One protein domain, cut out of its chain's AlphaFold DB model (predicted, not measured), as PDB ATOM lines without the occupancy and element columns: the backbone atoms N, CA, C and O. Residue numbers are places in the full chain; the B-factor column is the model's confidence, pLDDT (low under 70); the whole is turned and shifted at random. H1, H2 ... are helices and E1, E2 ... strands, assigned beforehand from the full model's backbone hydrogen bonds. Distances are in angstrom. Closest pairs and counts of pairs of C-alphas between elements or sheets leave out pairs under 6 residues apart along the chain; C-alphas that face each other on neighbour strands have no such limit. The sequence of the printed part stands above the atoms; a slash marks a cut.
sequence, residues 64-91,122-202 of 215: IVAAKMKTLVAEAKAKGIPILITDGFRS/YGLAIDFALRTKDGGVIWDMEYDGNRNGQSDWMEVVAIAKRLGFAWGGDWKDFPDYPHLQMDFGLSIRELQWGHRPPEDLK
ATOM      1  N   ILE A  64       6.098 -19.492 -42.739       96.44
ATOM      2  CA  ILE A  64       6.123 -18.699 -43.976       96.44
ATOM      3  C   ILE A  64       7.250 -17.670 -43.896       96.44
ATOM      4  O   ILE A  64       8.072 -17.589 -44.808       96.44
ATOM      5  N   VAL A  65       7.343 -16.941 -42.782       97.94
ATOM      6  CA  VAL A  65       8.403 -15.948 -42.548       97.94
ATOM      7  C   VAL A  65       9.781 -16.609 -42.583       97.94
ATOM      8  O   VAL A  65      10.678 -16.120 -43.265       97.94
ATOM      9  N   ALA A  66       9.940 -17.773 -41.952       98.06
ATOM     10  CA  ALA A  66      11.182 -18.541 -41.979       98.06
ATOM     11  C   ALA A  66      11.562 -19.006 -43.400       98.06
ATOM     12  O   ALA A  66      12.737 -18.964 -43.776       98.06
ATOM     13  N   ALA A  67      10.593 -19.435 -44.213       97.81
ATOM     14  CA  ALA A  67      10.831 -19.821 -45.605       97.81
ATOM     15  C   ALA A  67      11.217 -18.616 -46.482       97.81
ATOM     16  O   ALA A  67      12.167 -18.692 -47.270       97.81
ATOM     17  N   LYS A  68      10.529 -17.481 -46.315       98.19
ATOM     18  CA  LYS A  68      10.826 -16.234 -47.032       98.19
ATOM     19  C   LYS A  68      12.176 -15.651 -46.621       98.19
ATOM     20  O   LYS A  68      12.941 -15.262 -47.494       98.19
ATOM     21  N   MET A  69      12.527 -15.703 -45.337       98.62
ATOM     22  CA  MET A  69      13.857 -15.354 -44.824       98.62
ATOM     23  C   MET A  69      14.959 -16.189 -45.495       98.62
ATOM     24  O   MET A  69      15.943 -15.640 -45.979       98.62
ATOM     25  N   LYS A  70      14.799 -17.519 -45.577       98.69
ATOM     26  CA  LYS A  70      15.778 -18.386 -46.266       98.69
ATOM     27  C   LYS A  70      15.924 -18.022 -47.744       98.69
ATOM     28  O   LYS A  70      17.039 -18.010 -48.259       98.69
ATOM     29  N   THR A  71      14.811 -17.702 -48.403       98.69
ATOM     30  CA  THR A  71      14.800 -17.263 -49.807       98.69
ATOM     31  C   THR A  71      15.522 -15.925 -49.969       98.69
ATOM     32  O   THR A  71      16.373 -15.810 -50.844       98.69
ATOM     33  N   LEU A  72      15.270 -14.956 -49.082       98.81
ATOM     34  CA  LEU A  72      15.955 -13.662 -49.057       98.81
ATOM     35  C   LEU A  72      17.474 -13.834 -48.958       98.81
ATOM     36  O   LEU A  72      18.208 -13.289 -49.777       98.81
ATOM     37  N   VAL A  73      17.944 -14.641 -47.999       98.81
ATOM     38  CA  VAL A  73      19.378 -14.924 -47.816       98.81
ATOM     39  C   VAL A  73      19.980 -15.569 -49.067       98.81
ATOM     40  O   VAL A  73      21.078 -15.198 -49.484       98.81
ATOM     41  N   ALA A  74      19.277 -16.527 -49.677       98.75
ATOM     42  CA  ALA A  74      19.748 -17.213 -50.876       98.75
ATOM     43  C   ALA A  74      19.825 -16.277 -52.094       98.75
ATOM     44  O   ALA A  74      20.842 -16.267 -52.787       98.75
ATOM     45  N   GLU A  75      18.789 -15.473 -52.340       98.75
ATOM     46  CA  GLU A  75      18.735 -14.540 -53.471       98.75
ATOM     47  C   GLU A  75      19.731 -13.381 -53.317       98.75
ATOM     48  O   GLU A  75      20.412 -13.031 -54.283       98.75
ATOM     49  N   ALA A  76      19.890 -12.835 -52.106       98.56
ATOM     50  CA  ALA A  76      20.905 -11.820 -51.823       98.56
ATOM     51  C   ALA A  76      22.319 -12.375 -52.060       98.56
ATOM     52  O   ALA A  76      23.121 -11.786 -52.788       98.56
ATOM     53  N   LYS A  77      22.602 -13.587 -51.557       98.06
ATOM     54  CA  LYS A  77      23.883 -14.265 -51.802       98.06
ATOM     55  C   LYS A  77      24.129 -14.524 -53.292       98.06
ATOM     56  O   LYS A  77      25.258 -14.353 -53.744       98.06
ATOM     57  N   ALA A  78      23.105 -14.906 -54.057       98.31
ATOM     58  CA  ALA A  78      23.218 -15.114 -55.504       98.31
ATOM     59  C   ALA A  78      23.571 -13.822 -56.266       98.31
ATOM     60  O   ALA A  78      24.218 -13.886 -57.309       98.31
ATOM     61  N   LYS A  79      23.213 -12.656 -55.718       97.88
ATOM     62  CA  LYS A  79      23.626 -11.328 -56.204       97.88
ATOM     63  C   LYS A  79      25.013 -10.886 -55.720       97.88
ATOM     64  O   LYS A  79      25.439  -9.780 -56.027       97.88
ATOM     65  N   GLY A  80      25.730 -11.727 -54.974       97.81
ATOM     66  CA  GLY A  80      27.020 -11.365 -54.386       97.81
ATOM     67  C   GLY A  80      26.909 -10.491 -53.134       97.81
ATOM     68  O   GLY A  80      27.913  -9.915 -52.729       97.81
ATOM     69  N   ILE A  81      25.724 -10.432 -52.515       98.31
ATOM     70  CA  ILE A  81      25.416  -9.633 -51.323       98.31
ATOM     71  C   ILE A  81      25.127 -10.585 -50.151       98.31
ATOM     72  O   ILE A  81      23.972 -10.925 -49.881       98.31
ATOM     73  N   PRO A  82      26.147 -11.127 -49.468       97.56
ATOM     74  CA  PRO A  82      25.899 -11.982 -48.319       97.56
ATOM     75  C   PRO A  82      25.311 -11.152 -47.170       97.56
ATOM     76  O   PRO A  82      25.825 -10.093 -46.824       97.56
ATOM     77  N   ILE A  83      24.251 -11.662 -46.545       98.50
ATOM     78  CA  ILE A  83      23.601 -11.028 -45.391       98.50
ATOM     79  C   ILE A  83      23.643 -11.936 -44.162       98.50
ATOM     80  O   ILE A  83      23.789 -13.158 -44.265       98.50
ATOM     81  N   LEU A  84      23.508 -11.331 -42.986       98.31
ATOM     82  CA  LEU A  84      23.299 -11.998 -41.708       98.31
ATOM     83  C   LEU A  84      21.907 -11.651 -41.190       98.31
ATOM     84  O   LEU A  84      21.579 -10.475 -41.115       98.31
ATOM     85  N   ILE A  85      21.134 -12.655 -40.780       98.50
ATOM     86  CA  ILE A  85      19.941 -12.420 -39.962       98.50
ATOM     87  C   ILE A  85      20.408 -12.237 -38.521       98.50
ATOM     88  O   ILE A  85      20.986 -13.160 -37.944       98.50
ATOM     89  N   THR A  86      20.236 -11.034 -37.984       97.81
ATOM     90  CA  THR A  86      20.729 -10.648 -36.655       97.81
ATOM     91  C   THR A  86      19.714 -10.936 -35.565       97.81
ATOM     92  O   THR A  86      20.114 -11.260 -34.454       97.81
ATOM     93  N   ASP A  87      18.426 -10.872 -35.895       97.56
ATOM     94  CA  ASP A  87      17.330 -11.201 -34.990       97.56
ATOM     95  C   ASP A  87      16.155 -11.824 -35.751       97.56
ATOM     96  O   ASP A  87      15.959 -11.598 -36.947       97.56
ATOM     97  N   GLY A  88      15.368 -12.634 -35.043       98.00
ATOM     98  CA  GLY A  88      14.172 -13.298 -35.557       98.00
ATOM     99  C   GLY A  88      13.054 -13.258 -34.523       98.00
ATOM    100  O   GLY A  88      12.638 -12.185 -34.095       98.00
ATOM    101  N   PHE A  89      12.570 -14.419 -34.079       98.00
ATOM    102  CA  PHE A  89      11.674 -14.454 -32.922       98.00
ATOM    103  C   PHE A  89      12.391 -13.933 -31.669       98.00
ATOM    104  O   PHE A  89      13.513 -14.343 -31.382       98.00
ATOM    105  N   ARG A  90      11.704 -13.070 -30.917       97.06
ATOM    106  CA  ARG A  90      12.164 -12.519 -29.640       97.06
ATOM    107  C   ARG A  90      11.036 -12.628 -28.628       97.06
ATOM    108  O   ARG A  90       9.956 -12.103 -28.875       97.06
ATOM    109  N   SER A  91      11.253 -13.261 -27.485       96.88
ATOM    110  CA  SER A  91      10.247 -13.336 -26.418       96.88
ATOM    111  C   SER A  91       9.862 -11.947 -25.887       96.88
ATOM    112  O   SER A  91      10.603 -10.969 -26.029       96.88
ATOM    113  N   TYR A 122       5.870 -12.242 -32.083       97.81
ATOM    114  CA  TYR A 122       4.930 -13.116 -32.766       97.81
ATOM    115  C   TYR A 122       5.598 -13.937 -33.875       97.81
ATOM    116  O   TYR A 122       4.907 -14.640 -34.608       97.81
ATOM    117  N   GLY A 123       6.931 -13.881 -33.986       98.00
ATOM    118  CA  GLY A 123       7.681 -14.611 -35.008       98.00
ATOM    119  C   GLY A 123       7.449 -14.081 -36.425       98.00
ATOM    120  O   GLY A 123       7.583 -14.838 -37.386       98.00
ATOM    121  N   LEU A 124       7.061 -12.806 -36.550       98.56
ATOM    122  CA  LEU A 124       6.626 -12.180 -37.803       98.56
ATOM    123  C   LEU A 124       7.601 -11.140 -38.353       98.56
ATOM    124  O   LEU A 124       7.285 -10.458 -39.326       98.56
ATOM    125  N   ALA A 125       8.774 -11.022 -37.736       98.62
ATOM    126  CA  ALA A 125       9.809 -10.093 -38.142       98.62
ATOM    127  C   ALA A 125      11.200 -10.720 -38.047       98.62
ATOM    128  O   ALA A 125      11.425 -11.667 -37.284       98.62
ATOM    129  N   ILE A 126      12.107 -10.177 -38.847       98.88
ATOM    130  CA  ILE A 126      13.534 -10.470 -38.854       98.88
ATOM    131  C   ILE A 126      14.295  -9.152 -38.978       98.88
ATOM    132  O   ILE A 126      13.832  -8.244 -39.665       98.88
ATOM    133  N   ASP A 127      15.482  -9.104 -38.388       98.69
ATOM    134  CA  ASP A 127      16.446  -8.034 -38.632       98.69
ATOM    135  C   ASP A 127      17.614  -8.587 -39.441       98.69
ATOM    136  O   ASP A 127      18.023  -9.740 -39.248       98.69
ATOM    137  N   PHE A 128      18.168  -7.776 -40.340       98.75
ATOM    138  CA  PHE A 128      19.344  -8.157 -41.114       98.75
ATOM    139  C   PHE A 128      20.478  -7.133 -41.040       98.75
ATOM    140  O   PHE A 128      20.296  -5.965 -40.708       98.75
ATOM    141  N   ALA A 129      21.671  -7.604 -41.388       98.75
ATOM    142  CA  ALA A 129      22.858  -6.796 -41.618       98.75
ATOM    143  C   ALA A 129      23.612  -7.317 -42.846       98.75
ATOM    144  O   ALA A 129      23.487  -8.493 -43.214       98.75
ATOM    145  N   LEU A 130      24.423  -6.465 -43.467       98.69
ATOM    146  CA  LEU A 130      25.287  -6.879 -44.571       98.69
ATOM    147  C   LEU A 130      26.530  -7.577 -44.020       98.69
ATOM    148  O   LEU A 130      27.069  -7.188 -42.981       98.69
ATOM    149  N   ARG A 131      27.001  -8.605 -44.728       98.00
ATOM    150  CA  ARG A 131      28.319  -9.198 -44.501       98.00
ATOM    151  C   ARG A 131      29.287  -8.679 -45.551       98.00
ATOM    152  O   ARG A 131      29.028  -8.765 -46.747       98.00
ATOM    153  N   THR A 132      30.427  -8.180 -45.108       94.94
ATOM    154  CA  THR A 132      31.492  -7.740 -46.006       94.94
ATOM    155  C   THR A 132      32.317  -8.936 -46.492       94.94
ATOM    156  O   THR A 132      32.263 -10.034 -45.927       94.94
ATOM    157  N   LYS A 133      33.098  -8.750 -47.564       86.94
ATOM    158  CA  LYS A 133      33.926  -9.825 -48.154       86.94
ATOM    159  C   LYS A 133      35.012 -10.353 -47.210       86.94
ATOM    160  O   LYS A 133      35.397 -11.510 -47.321       86.94
ATOM    161  N   ASP A 134      35.483  -9.521 -46.291       89.88
ATOM    162  CA  ASP A 134      36.421  -9.851 -45.213       89.88
ATOM    163  C   ASP A 134      35.738 -10.491 -43.986       89.88
ATOM    164  O   ASP A 134      36.404 -10.832 -43.014       89.88
ATOM    165  N   GLY A 135      34.420 -10.714 -44.038       90.12
ATOM    166  CA  GLY A 135      33.657 -11.415 -43.003       90.12
ATOM    167  C   GLY A 135      33.093 -10.517 -41.898       90.12
ATOM    168  O   GLY A 135      32.429 -11.031 -40.993       90.12
ATOM    169  N   GLY A 136      33.311  -9.204 -41.987       96.38
ATOM    170  CA  GLY A 136      32.703  -8.201 -41.117       96.38
ATOM    171  C   GLY A 136      31.183  -8.125 -41.271       96.38
ATOM    172  O   GLY A 136      30.604  -8.627 -42.236       96.38
ATOM    173  N   VAL A 137      30.527  -7.508 -40.288       98.06
ATOM    174  CA  VAL A 137      29.079  -7.254 -40.281       98.06
ATOM    175  C   VAL A 137      28.867  -5.755 -40.148       98.06
ATOM    176  O   VAL A 137      29.404  -5.147 -39.223       98.06
ATOM    177  N   ILE A 138      28.108  -5.170 -41.073       98.12
ATOM    178  CA  ILE A 138      27.895  -3.723 -41.148       98.12
ATOM    179  C   ILE A 138      26.415  -3.375 -41.335       98.12
ATOM    180  O   ILE A 138      25.645  -4.122 -41.942       98.12
ATOM    181  N   TRP A 139      26.052  -2.198 -40.827       98.00
ATOM    182  CA  TRP A 139      24.741  -1.558 -40.967       98.00
ATOM    183  C   TRP A 139      24.876  -0.278 -41.788       98.00
ATOM    184  O   TRP A 139      24.540   0.813 -41.336       98.00
ATOM    185  N   ASP A 140      25.464  -0.419 -42.971       97.69
ATOM    186  CA  ASP A 140      25.731   0.681 -43.887       97.69
ATOM    187  C   ASP A 140      24.767   0.590 -45.073       97.69
ATOM    188  O   ASP A 140      24.797  -0.376 -45.839       97.69
ATOM    189  N   MET A 141      23.885   1.585 -45.195       97.69
ATOM    190  CA  MET A 141      22.904   1.648 -46.275       97.69
ATOM    191  C   MET A 141      23.490   2.137 -47.600       97.69
ATOM    192  O   MET A 141      22.793   2.086 -48.608       97.69
ATOM    193  N   GLU A 142      24.726   2.625 -47.627       98.12
ATOM    194  CA  GLU A 142      25.393   3.126 -48.833       98.12
ATOM    195  C   GLU A 142      26.427   2.133 -49.377       98.12
ATOM    196  O   GLU A 142      26.931   2.309 -50.485       98.12
ATOM    197  N   TYR A 143      26.720   1.063 -48.631       97.88
ATOM    198  CA  TYR A 143      27.696   0.050 -49.018       97.88
ATOM    199  C   TYR A 143      27.339  -0.636 -50.347       97.88
ATOM    200  O   TYR A 143      26.240  -1.161 -50.510       97.88
ATOM    201  N   ASP A 144      28.307  -0.681 -51.265       97.88
ATOM    202  CA  ASP A 144      28.256  -1.398 -52.547       97.88
ATOM    203  C   ASP A 144      29.403  -2.428 -52.600       97.88
ATOM    204  O   ASP A 144      30.491  -2.202 -53.149       97.88
ATOM    205  N   GLY A 145      29.203  -3.567 -51.938       96.88
ATOM    206  CA  GLY A 145      30.177  -4.652 -51.863       96.88
ATOM    207  C   GLY A 145      30.244  -5.480 -53.140       96.88
ATOM    208  O   GLY A 145      31.311  -6.028 -53.475       96.88
ATOM    209  N   ASN A 146      29.133  -5.577 -53.872       97.06
ATOM    210  CA  ASN A 146      29.070  -6.292 -55.143       97.06
ATOM    211  C   ASN A 146      29.650  -5.469 -56.321       97.06
ATOM    212  O   ASN A 146      30.051  -6.066 -57.323       97.06
ATOM    213  N   ARG A 147      29.844  -4.152 -56.134       97.19
ATOM    214  CA  ARG A 147      30.421  -3.170 -57.069       97.19
ATOM    215  C   ARG A 147      29.602  -2.974 -58.340       97.19
ATOM    216  O   ARG A 147      30.177  -2.802 -59.418       97.19
ATOM    217  N   ASN A 148      28.279  -3.037 -58.239       97.56
ATOM    218  CA  ASN A 148      27.387  -2.836 -59.379       97.56
ATOM    219  C   ASN A 148      26.856  -1.391 -59.492       97.56
ATOM    220  O   ASN A 148      26.075  -1.107 -60.403       97.56
ATOM    221  N   GLY A 149      27.288  -0.486 -58.606       97.75
ATOM    222  CA  GLY A 149      26.866   0.912 -58.573       97.75
ATOM    223  C   GLY A 149      25.555   1.157 -57.822       97.75
ATOM    224  O   GLY A 149      25.023   2.264 -57.902       97.75
ATOM    225  N   GLN A 150      25.013   0.156 -57.126       98.00
ATOM    226  CA  GLN A 150      23.823   0.266 -56.282       98.00
ATOM    227  C   GLN A 150      24.160  -0.105 -54.837       98.00
ATOM    228  O   GLN A 150      25.077  -0.869 -54.566       98.00
ATOM    229  N   SER A 151      23.389   0.443 -53.897       98.31
ATOM    230  CA  SER A 151      23.487   0.046 -52.493       98.31
ATOM    231  C   SER A 151      23.045  -1.408 -52.318       98.31
ATOM    232  O   SER A 151      21.889  -1.752 -52.592       98.31
ATOM    233  N   ASP A 152      23.935  -2.229 -51.763       98.69
ATOM    234  CA  ASP A 152      23.660  -3.615 -51.391       98.69
ATOM    235  C   ASP A 152      22.467  -3.696 -50.422       98.69
ATOM    236  O   ASP A 152      21.626  -4.592 -50.523       98.69
ATOM    237  N   TRP A 153      22.357  -2.734 -49.495       98.81
ATOM    238  CA  TRP A 153      21.245  -2.648 -48.547       98.81
ATOM    239  C   TRP A 153      19.910  -2.489 -49.269       98.81
ATOM    240  O   TRP A 153      18.954  -3.225 -49.011       98.81
ATOM    241  N   MET A 154      19.846  -1.549 -50.215       98.75
ATOM    242  CA  MET A 154      18.623  -1.265 -50.961       98.75
ATOM    243  C   MET A 154      18.258  -2.394 -51.923       98.75
ATOM    244  O   MET A 154      17.072  -2.667 -52.122       98.75
ATOM    245  N   GLU A 155      19.242  -3.110 -52.462       98.81
ATOM    246  CA  GLU A 155      18.986  -4.333 -53.218       98.81
ATOM    247  C   GLU A 155      18.356  -5.432 -52.353       98.81
ATOM    248  O   GLU A 155      17.379  -6.057 -52.775       98.81
ATOM    249  N   VAL A 156      18.858  -5.651 -51.131       98.88
ATOM    250  CA  VAL A 156      18.270  -6.611 -50.180       98.88
ATOM    251  C   VAL A 156      16.842  -6.205 -49.815       98.88
ATOM    252  O   VAL A 156      15.944  -7.048 -49.845       98.88
ATOM    253  N   VAL A 157      16.597  -4.918 -49.555       98.81
ATOM    254  CA  VAL A 157      15.249  -4.382 -49.301       98.81
ATOM    255  C   VAL A 157      14.318  -4.634 -50.490       98.81
ATOM    256  O   VAL A 157      13.182  -5.067 -50.298       98.81
ATOM    257  N   ALA A 158      14.778  -4.423 -51.726       98.88
ATOM    258  CA  ALA A 158      13.977  -4.676 -52.923       98.88
ATOM    259  C   ALA A 158      13.600  -6.162 -53.067       98.88
ATOM    260  O   ALA A 158      12.457  -6.486 -53.405       98.88
ATOM    261  N   ILE A 159      14.530  -7.077 -52.766       98.81
ATOM    262  CA  ILE A 159      14.248  -8.518 -52.712       98.81
ATOM    263  C   ILE A 159      13.219  -8.813 -51.617       98.81
ATOM    264  O   ILE A 159      12.224  -9.488 -51.883       98.81
ATOM    265  N   ALA A 160      13.419  -8.287 -50.408       98.81
ATOM    266  CA  ALA A 160      12.529  -8.514 -49.277       98.81
ATOM    267  C   ALA A 160      11.095  -8.048 -49.578       98.81
ATOM    268  O   ALA A 160      10.148  -8.817 -49.388       98.81
ATOM    269  N   LYS A 161      10.932  -6.847 -50.145       98.75
ATOM    270  CA  LYS A 161       9.630  -6.316 -50.577       98.75
ATOM    271  C   LYS A 161       8.962  -7.208 -51.619       98.75
ATOM    272  O   LYS A 161       7.792  -7.551 -51.469       98.75
ATOM    273  N   ARG A 162       9.706  -7.679 -52.630       98.50
ATOM    274  CA  ARG A 162       9.181  -8.644 -53.617       98.50
ATOM    275  C   ARG A 162       8.757  -9.970 -52.977       98.50
ATOM    276  O   ARG A 162       7.820 -10.604 -53.455       98.50
ATOM    277  N   LEU A 163       9.433 -10.403 -51.914       98.00
ATOM    278  CA  LEU A 163       9.088 -11.617 -51.171       98.00
ATOM    279  C   LEU A 163       7.874 -11.446 -50.241       98.00
ATOM    280  O   LEU A 163       7.363 -12.461 -49.754       98.00
ATOM    281  N   GLY A 164       7.396 -10.213 -50.048       97.56
ATOM    282  CA  GLY A 164       6.214  -9.873 -49.252       97.56
ATOM    283  C   GLY A 164       6.517  -9.236 -47.894       97.56
ATOM    284  O   GLY A 164       5.596  -9.085 -47.095       97.56
ATOM    285  N   PHE A 165       7.771  -8.876 -47.606       98.62
ATOM    286  CA  PHE A 165       8.109  -8.133 -46.392       98.62
ATOM    287  C   PHE A 165       7.793  -6.641 -46.543       98.62
ATOM    288  O   PHE A 165       8.117  -6.023 -47.556       98.62
ATOM    289  N   ALA A 166       7.243  -6.038 -45.495       98.56
ATOM    290  CA  ALA A 166       7.330  -4.601 -45.269       98.56
ATOM    291  C   ALA A 166       8.684  -4.263 -44.627       98.56
ATOM    292  O   ALA A 166       9.218  -5.060 -43.851       98.56
ATOM    293  N   TRP A 167       9.225  -3.084 -44.932       98.69
ATOM    294  CA  TRP A 167      10.529  -2.638 -44.444       98.69
ATOM    295  C   TRP A 167      10.386  -1.523 -43.407       98.69
ATOM    296  O   TRP A 167       9.655  -0.559 -43.633       98.69
ATOM    297  N   GLY A 168      11.094  -1.637 -42.282       97.94
ATOM    298  CA  GLY A 168      11.071  -0.645 -41.207       97.94
ATOM    299  C   GLY A 168      11.684   0.703 -41.592       97.94
ATOM    300  O   GLY A 168      11.315   1.730 -41.029       97.94
ATOM    301  N   GLY A 169      12.542   0.736 -42.615       97.56
ATOM    302  CA  GLY A 169      13.051   1.986 -43.181       97.56
ATOM    303  C   GLY A 169      11.994   2.839 -43.894       97.56
ATOM    304  O   GLY A 169      12.226   4.027 -44.098       97.56
ATOM    305  N   ASP A 170      10.825   2.278 -44.236       97.94
ATOM    306  CA  ASP A 170       9.704   3.044 -44.804       97.94
ATOM    307  C   ASP A 170       8.841   3.735 -43.725       97.94
ATOM    308  O   ASP A 170       7.894   4.460 -44.050       97.94
ATOM    309  N   TRP A 171       9.098   3.491 -42.434       96.25
ATOM    310  CA  TRP A 171       8.314   4.091 -41.356       96.25
ATOM    311  C   TRP A 171       8.564   5.596 -41.265       96.25
ATOM    312  O   TRP A 171       9.697   6.062 -41.310       96.25
ATOM    313  N   LYS A 172       7.486   6.375 -41.107       94.75
ATOM    314  CA  LYS A 172       7.574   7.842 -40.993       94.75
ATOM    315  C   LYS A 172       8.212   8.286 -39.680       94.75
ATOM    316  O   LYS A 172       8.960   9.257 -39.661       94.75
ATOM    317  N   ASP A 173       7.906   7.562 -38.610       91.81
ATOM    318  CA  ASP A 173       8.381   7.837 -37.264       91.81
ATOM    319  C   ASP A 173       9.268   6.680 -36.811       91.81
ATOM    320  O   ASP A 173       8.847   5.526 -36.849       91.81
ATOM    321  N   PHE A 174      10.479   7.008 -36.356       91.12
ATOM    322  CA  PHE A 174      11.482   6.043 -35.899       91.12
ATOM    323  C   PHE A 174      11.801   4.946 -36.945       91.12
ATOM    324  O   PHE A 174      11.527   3.774 -36.688       91.12
ATOM    325  N   PRO A 175      12.365   5.307 -38.121       95.44
ATOM    326  CA  PRO A 175      12.771   4.322 -39.120       95.44
ATOM    327  C   PRO A 175      13.722   3.280 -38.526       95.44
ATOM    328  O   PRO A 175      14.722   3.631 -37.896       95.44
ATOM    329  N   ASP A 176      13.413   2.009 -38.761       96.44
ATOM    330  CA  ASP A 176      14.204   0.872 -38.293       96.44
ATOM    331  C   ASP A 176      14.755   0.120 -39.505       96.44
ATOM    332  O   ASP A 176      14.098  -0.732 -40.106       96.44
ATOM    333  N   TYR A 177      15.940   0.529 -39.953       97.94
ATOM    334  CA  TYR A 177      16.483   0.073 -41.229       97.94
ATOM    335  C   TYR A 177      16.754  -1.439 -41.292       97.94
ATOM    336  O   TYR A 177      16.501  -2.015 -42.351       97.94
ATOM    337  N   PRO A 178      17.245  -2.119 -40.237       98.25
ATOM    338  CA  PRO A 178      17.408  -3.579 -40.242       98.25
ATOM    339  C   PRO A 178      16.101  -4.365 -40.364       98.25
ATOM    340  O   PRO A 178      16.133  -5.512 -40.813       98.25
ATOM    341  N   HIS A 179      14.975  -3.769 -39.968       98.62
ATOM    342  CA  HIS A 179      13.733  -4.485 -39.691       98.62
ATOM    343  C   HIS A 179      12.937  -4.835 -40.948       98.62
ATOM    344  O   HIS A 179      12.617  -3.983 -41.783       98.62
ATOM    345  N   LEU A 180      12.536  -6.101 -41.048       98.81
ATOM    346  CA  LEU A 180      11.644  -6.631 -42.075       98.81
ATOM    347  C   LEU A 180      10.515  -7.424 -41.413       98.81
ATOM    348  O   LEU A 180      10.772  -8.300 -40.591       98.81
ATOM    349  N   GLN A 181       9.262  -7.186 -41.809       98.62
ATOM    350  CA  GLN A 181       8.105  -7.878 -41.221       98.62
ATOM    351  C   GLN A 181       7.059  -8.340 -42.234       98.62
ATOM    352  O   GLN A 181       6.899  -7.749 -43.297       98.62
ATOM    353  N   MET A 182       6.292  -9.364 -41.861       98.38
ATOM    354  CA  MET A 182       5.077  -9.793 -42.560       98.38
ATOM    355  C   MET A 182       3.925  -9.842 -41.552       98.38
ATOM    356  O   MET A 182       3.862 -10.749 -40.727       98.38
ATOM    357  N   ASP A 183       3.014  -8.869 -41.597       95.56
ATOM    358  CA  ASP A 183       1.925  -8.760 -40.614       95.56
ATOM    359  C   ASP A 183       0.683  -9.597 -40.964       95.56
ATOM    360  O   ASP A 183      -0.160  -9.852 -40.104       95.56
ATOM    361  N   PHE A 184       0.568 -10.056 -42.215       95.25
ATOM    362  CA  PHE A 184      -0.597 -10.780 -42.735       95.25
ATOM    363  C   PHE A 184      -1.925 -10.025 -42.512       95.25
ATOM    364  O   PHE A 184      -2.981 -10.640 -42.341       95.25
ATOM    365  N   GLY A 185      -1.878  -8.690 -42.479       92.94
ATOM    366  CA  GLY A 185      -3.023  -7.829 -42.187       92.94
ATOM    367  C   GLY A 185      -3.494  -7.866 -40.729       92.94
ATOM    368  O   GLY A 185      -4.626  -7.450 -40.455       92.94
ATOM    369  N   LEU A 186      -2.671  -8.385 -39.812       93.50
ATOM    370  CA  LEU A 186      -2.918  -8.393 -38.372       93.50
ATOM    371  C   LEU A 186      -2.146  -7.265 -37.696       93.50
ATOM    372  O   LEU A 186      -0.930  -7.181 -37.786       93.50
ATOM    373  N   SER A 187      -2.857  -6.443 -36.940       94.88
ATOM    374  CA  SER A 187      -2.262  -5.472 -36.031       94.88
ATOM    375  C   SER A 187      -1.670  -6.144 -34.788       94.88
ATOM    376  O   SER A 187      -2.108  -7.213 -34.356       94.88
ATOM    377  N   ILE A 188      -0.741  -5.449 -34.125       95.75
ATOM    378  CA  ILE A 188      -0.217  -5.836 -32.805       95.75
ATOM    379  C   ILE A 188      -1.344  -6.127 -31.808       95.75
ATOM    380  O   ILE A 188      -1.289  -7.119 -31.086       95.75
ATOM    381  N   ARG A 189      -2.410  -5.319 -31.802       94.50
ATOM    382  CA  ARG A 189      -3.551  -5.524 -30.899       94.50
ATOM    383  C   ARG A 189      -4.247  -6.861 -31.143       94.50
ATOM    384  O   ARG A 189      -4.585  -7.564 -30.195       94.50
ATOM    385  N   GLU A 190      -4.446  -7.228 -32.402       93.62
ATOM    386  CA  GLU A 190      -5.058  -8.509 -32.758       93.62
ATOM    387  C   GLU A 190      -4.152  -9.679 -32.358       93.62
ATOM    388  O   GLU A 190      -4.624 -10.686 -31.828       93.62
ATOM    389  N   LEU A 191      -2.838  -9.533 -32.527       95.50
ATOM    390  CA  LEU A 191      -1.863 -10.530 -32.090       95.50
ATOM    391  C   LEU A 191      -1.863 -10.699 -30.557       95.50
ATOM    392  O   LEU A 191      -1.853 -11.834 -30.064       95.50
ATOM    393  N   GLN A 192      -1.963  -9.599 -29.802       94.56
ATOM    394  CA  GLN A 192      -2.150  -9.597 -28.344       94.56
ATOM    395  C   GLN A 192      -3.461 -10.278 -27.930       94.56
ATOM    396  O   GLN A 192      -3.500 -11.002 -26.938       94.56
ATOM    397  N   TRP A 193      -4.523 -10.109 -28.717       93.69
ATOM    398  CA  TRP A 193      -5.811 -10.782 -28.533       93.69
ATOM    399  C   TRP A 193      -5.833 -12.244 -28.979       93.69
ATOM    400  O   TRP A 193      -6.852 -12.916 -28.827       93.69
ATOM    401  N   GLY A 194      -4.714 -12.771 -29.472       92.81
ATOM    402  CA  GLY A 194      -4.580 -14.184 -29.796       92.81
ATOM    403  C   GLY A 194      -4.931 -14.545 -31.235       92.81
ATOM    404  O   GLY A 194      -4.941 -15.730 -31.574       92.81
ATOM    405  N   HIS A 195      -5.170 -13.558 -32.104       91.88
ATOM    406  CA  HIS A 195      -5.195 -13.815 -33.540       91.88
ATOM    407  C   HIS A 195      -3.807 -14.277 -33.995       91.88
ATOM    408  O   HIS A 195      -2.777 -13.845 -33.469       91.88
ATOM    409  N   ARG A 196      -3.774 -15.214 -34.944       92.12
ATOM    410  CA  ARG A 196      -2.536 -15.795 -35.470       92.12
ATOM    411  C   ARG A 196      -2.576 -15.824 -36.997       92.12
ATOM    412  O   ARG A 196      -3.646 -16.101 -37.563       92.12
ATOM    413  N   PRO A 197      -1.448 -15.531 -37.661       91.94
ATOM    414  CA  PRO A 197      -1.360 -15.649 -39.103       91.94
ATOM    415  C   PRO A 197      -1.387 -17.124 -39.531       91.94
ATOM    416  O   PRO A 197      -1.249 -18.018 -38.694       91.94
ATOM    417  N   PRO A 198      -1.582 -17.386 -40.829       86.44
ATOM    418  CA  PRO A 198      -1.398 -18.709 -41.415       86.44
ATOM    419  C   PRO A 198      -0.018 -19.300 -41.103       86.44
ATOM    420  O   PRO A 198       0.979 -18.580 -41.091       86.44
ATOM    421  N   GLU A 199       0.051 -20.614 -40.905       83.69
ATOM    422  CA  GLU A 199       1.324 -21.334 -40.725       83.69
ATOM    423  C   GLU A 199       1.800 -22.029 -42.007       83.69
ATOM    424  O   GLU A 199       2.955 -22.433 -42.100       83.69
ATOM    425  N   ASP A 200       0.940 -22.119 -43.023       77.06
ATOM    426  CA  ASP A 200       1.289 -22.634 -44.342       77.06
ATOM    427  C   ASP A 200       0.724 -21.750 -45.468       77.06
ATOM    428  O   ASP A 200      -0.206 -20.960 -45.275       77.06
ATOM    429  N   LEU A 201       1.317 -21.872 -46.659       61.91
ATOM    430  CA  LEU A 201       0.963 -21.053 -47.822       61.91
ATOM    431  C   LEU A 201      -0.466 -21.314 -48.320       61.91
ATOM    432  O   LEU A 201      -1.115 -20.383 -48.783       61.91
ATOM    433  N   LYS A 202      -0.996 -22.535 -48.160       61.69
ATOM    434  CA  LYS A 202      -2.368 -22.865 -48.580       61.69
ATOM    435  C   LYS A 202      -3.392 -22.126 -47.718       61.69
ATOM    436  O   LYS A 202      -4.399 -21.635 -48.218       61.69
TER     437      LYS A 202
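What this domain is: This is residues 64 to 91 and 122 to 202 of the 215 residues of the protein "M15 family metallopeptidase" of Cohnella nanjingensis (UniProt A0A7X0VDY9). Two helices, H1 and H2, pack side by side on a narrow three-stranded sheet, H1 running along it and H2 slantwise, and together they make a small core. Two long loops extend from this core, residues 132 to 151 at one end and residues 164 to 178 at one side, and the short H3 lies away from it at the other end. The printed part has 109 residues with three named helices and three named strands, in the order H1 E1 E2 H2 E3 H3; the sheet runs E1 E2 E3, antiparallel. The class is mixed, helices and strands, with 47 of the 109 residues in named elements, under half. The whole is compact, with a radius of gyration of the C-alphas of 14.5 A, and spans 46 by 33 by 24 A.

How they stand to each other: H1, residues 64 to 78, and H2, residues 152 to 163, touch, with C-alphas 76 and 156 closest at 6.1 A; they run opposite ways at a steep tilt of 41 degrees. E1, residues 83 to 87, is an edge strand antiparallel to E2, residues 125 to 131, with N 84 and O 129 2.8 A apart and N 127 and O 87 2.9 A apart. E3, residues 179 to 181, the other edge strand, is antiparallel to E2, with N 126 and O 180 2.9 A apart. The pairing is staggered: E2 pairs with E3 over residues 125 to 127 and with E1 over 127 to 130. H1 and H2 on one face of this sheet make two layers, helices on a sheet. H1 has a height over the sheet of 9.8 A and runs along E2, at 13 degrees on the local plane. H2, at a height of 8.2 A, is only just over E2, with 3 of its C-alphas falling on it. H3, residues 188 to 192, is not on the sheet and is apart from H1 and H2. In H1, H2 and H3 every O i to N i+4 pair is within hydrogen-bond range.

Where its parts are: H1 begins at C-alpha 64 (6.123, -18.699, -43.976) and is 20.9 A long. E1 is 12.1 A long, E2 19.6 A, H2 16.6 A, E3 6.7 A and H3 6.1 A. H3 ends at C-alpha 192 (-2.150, -9.597, -28.344).

The domain as a whole: The C-alphas of Arg 147 and Trp 193, the two farthest apart, are 46.7 A apart. Residues 92 to 121 are cut out, and C-alphas 91 and 122 are 8.3 A apart across the cut. The links E2 to H2 and H2 to E3 are long. The mean pLDDT of the printed part is 96.0; residues 201 to 202 are under 70.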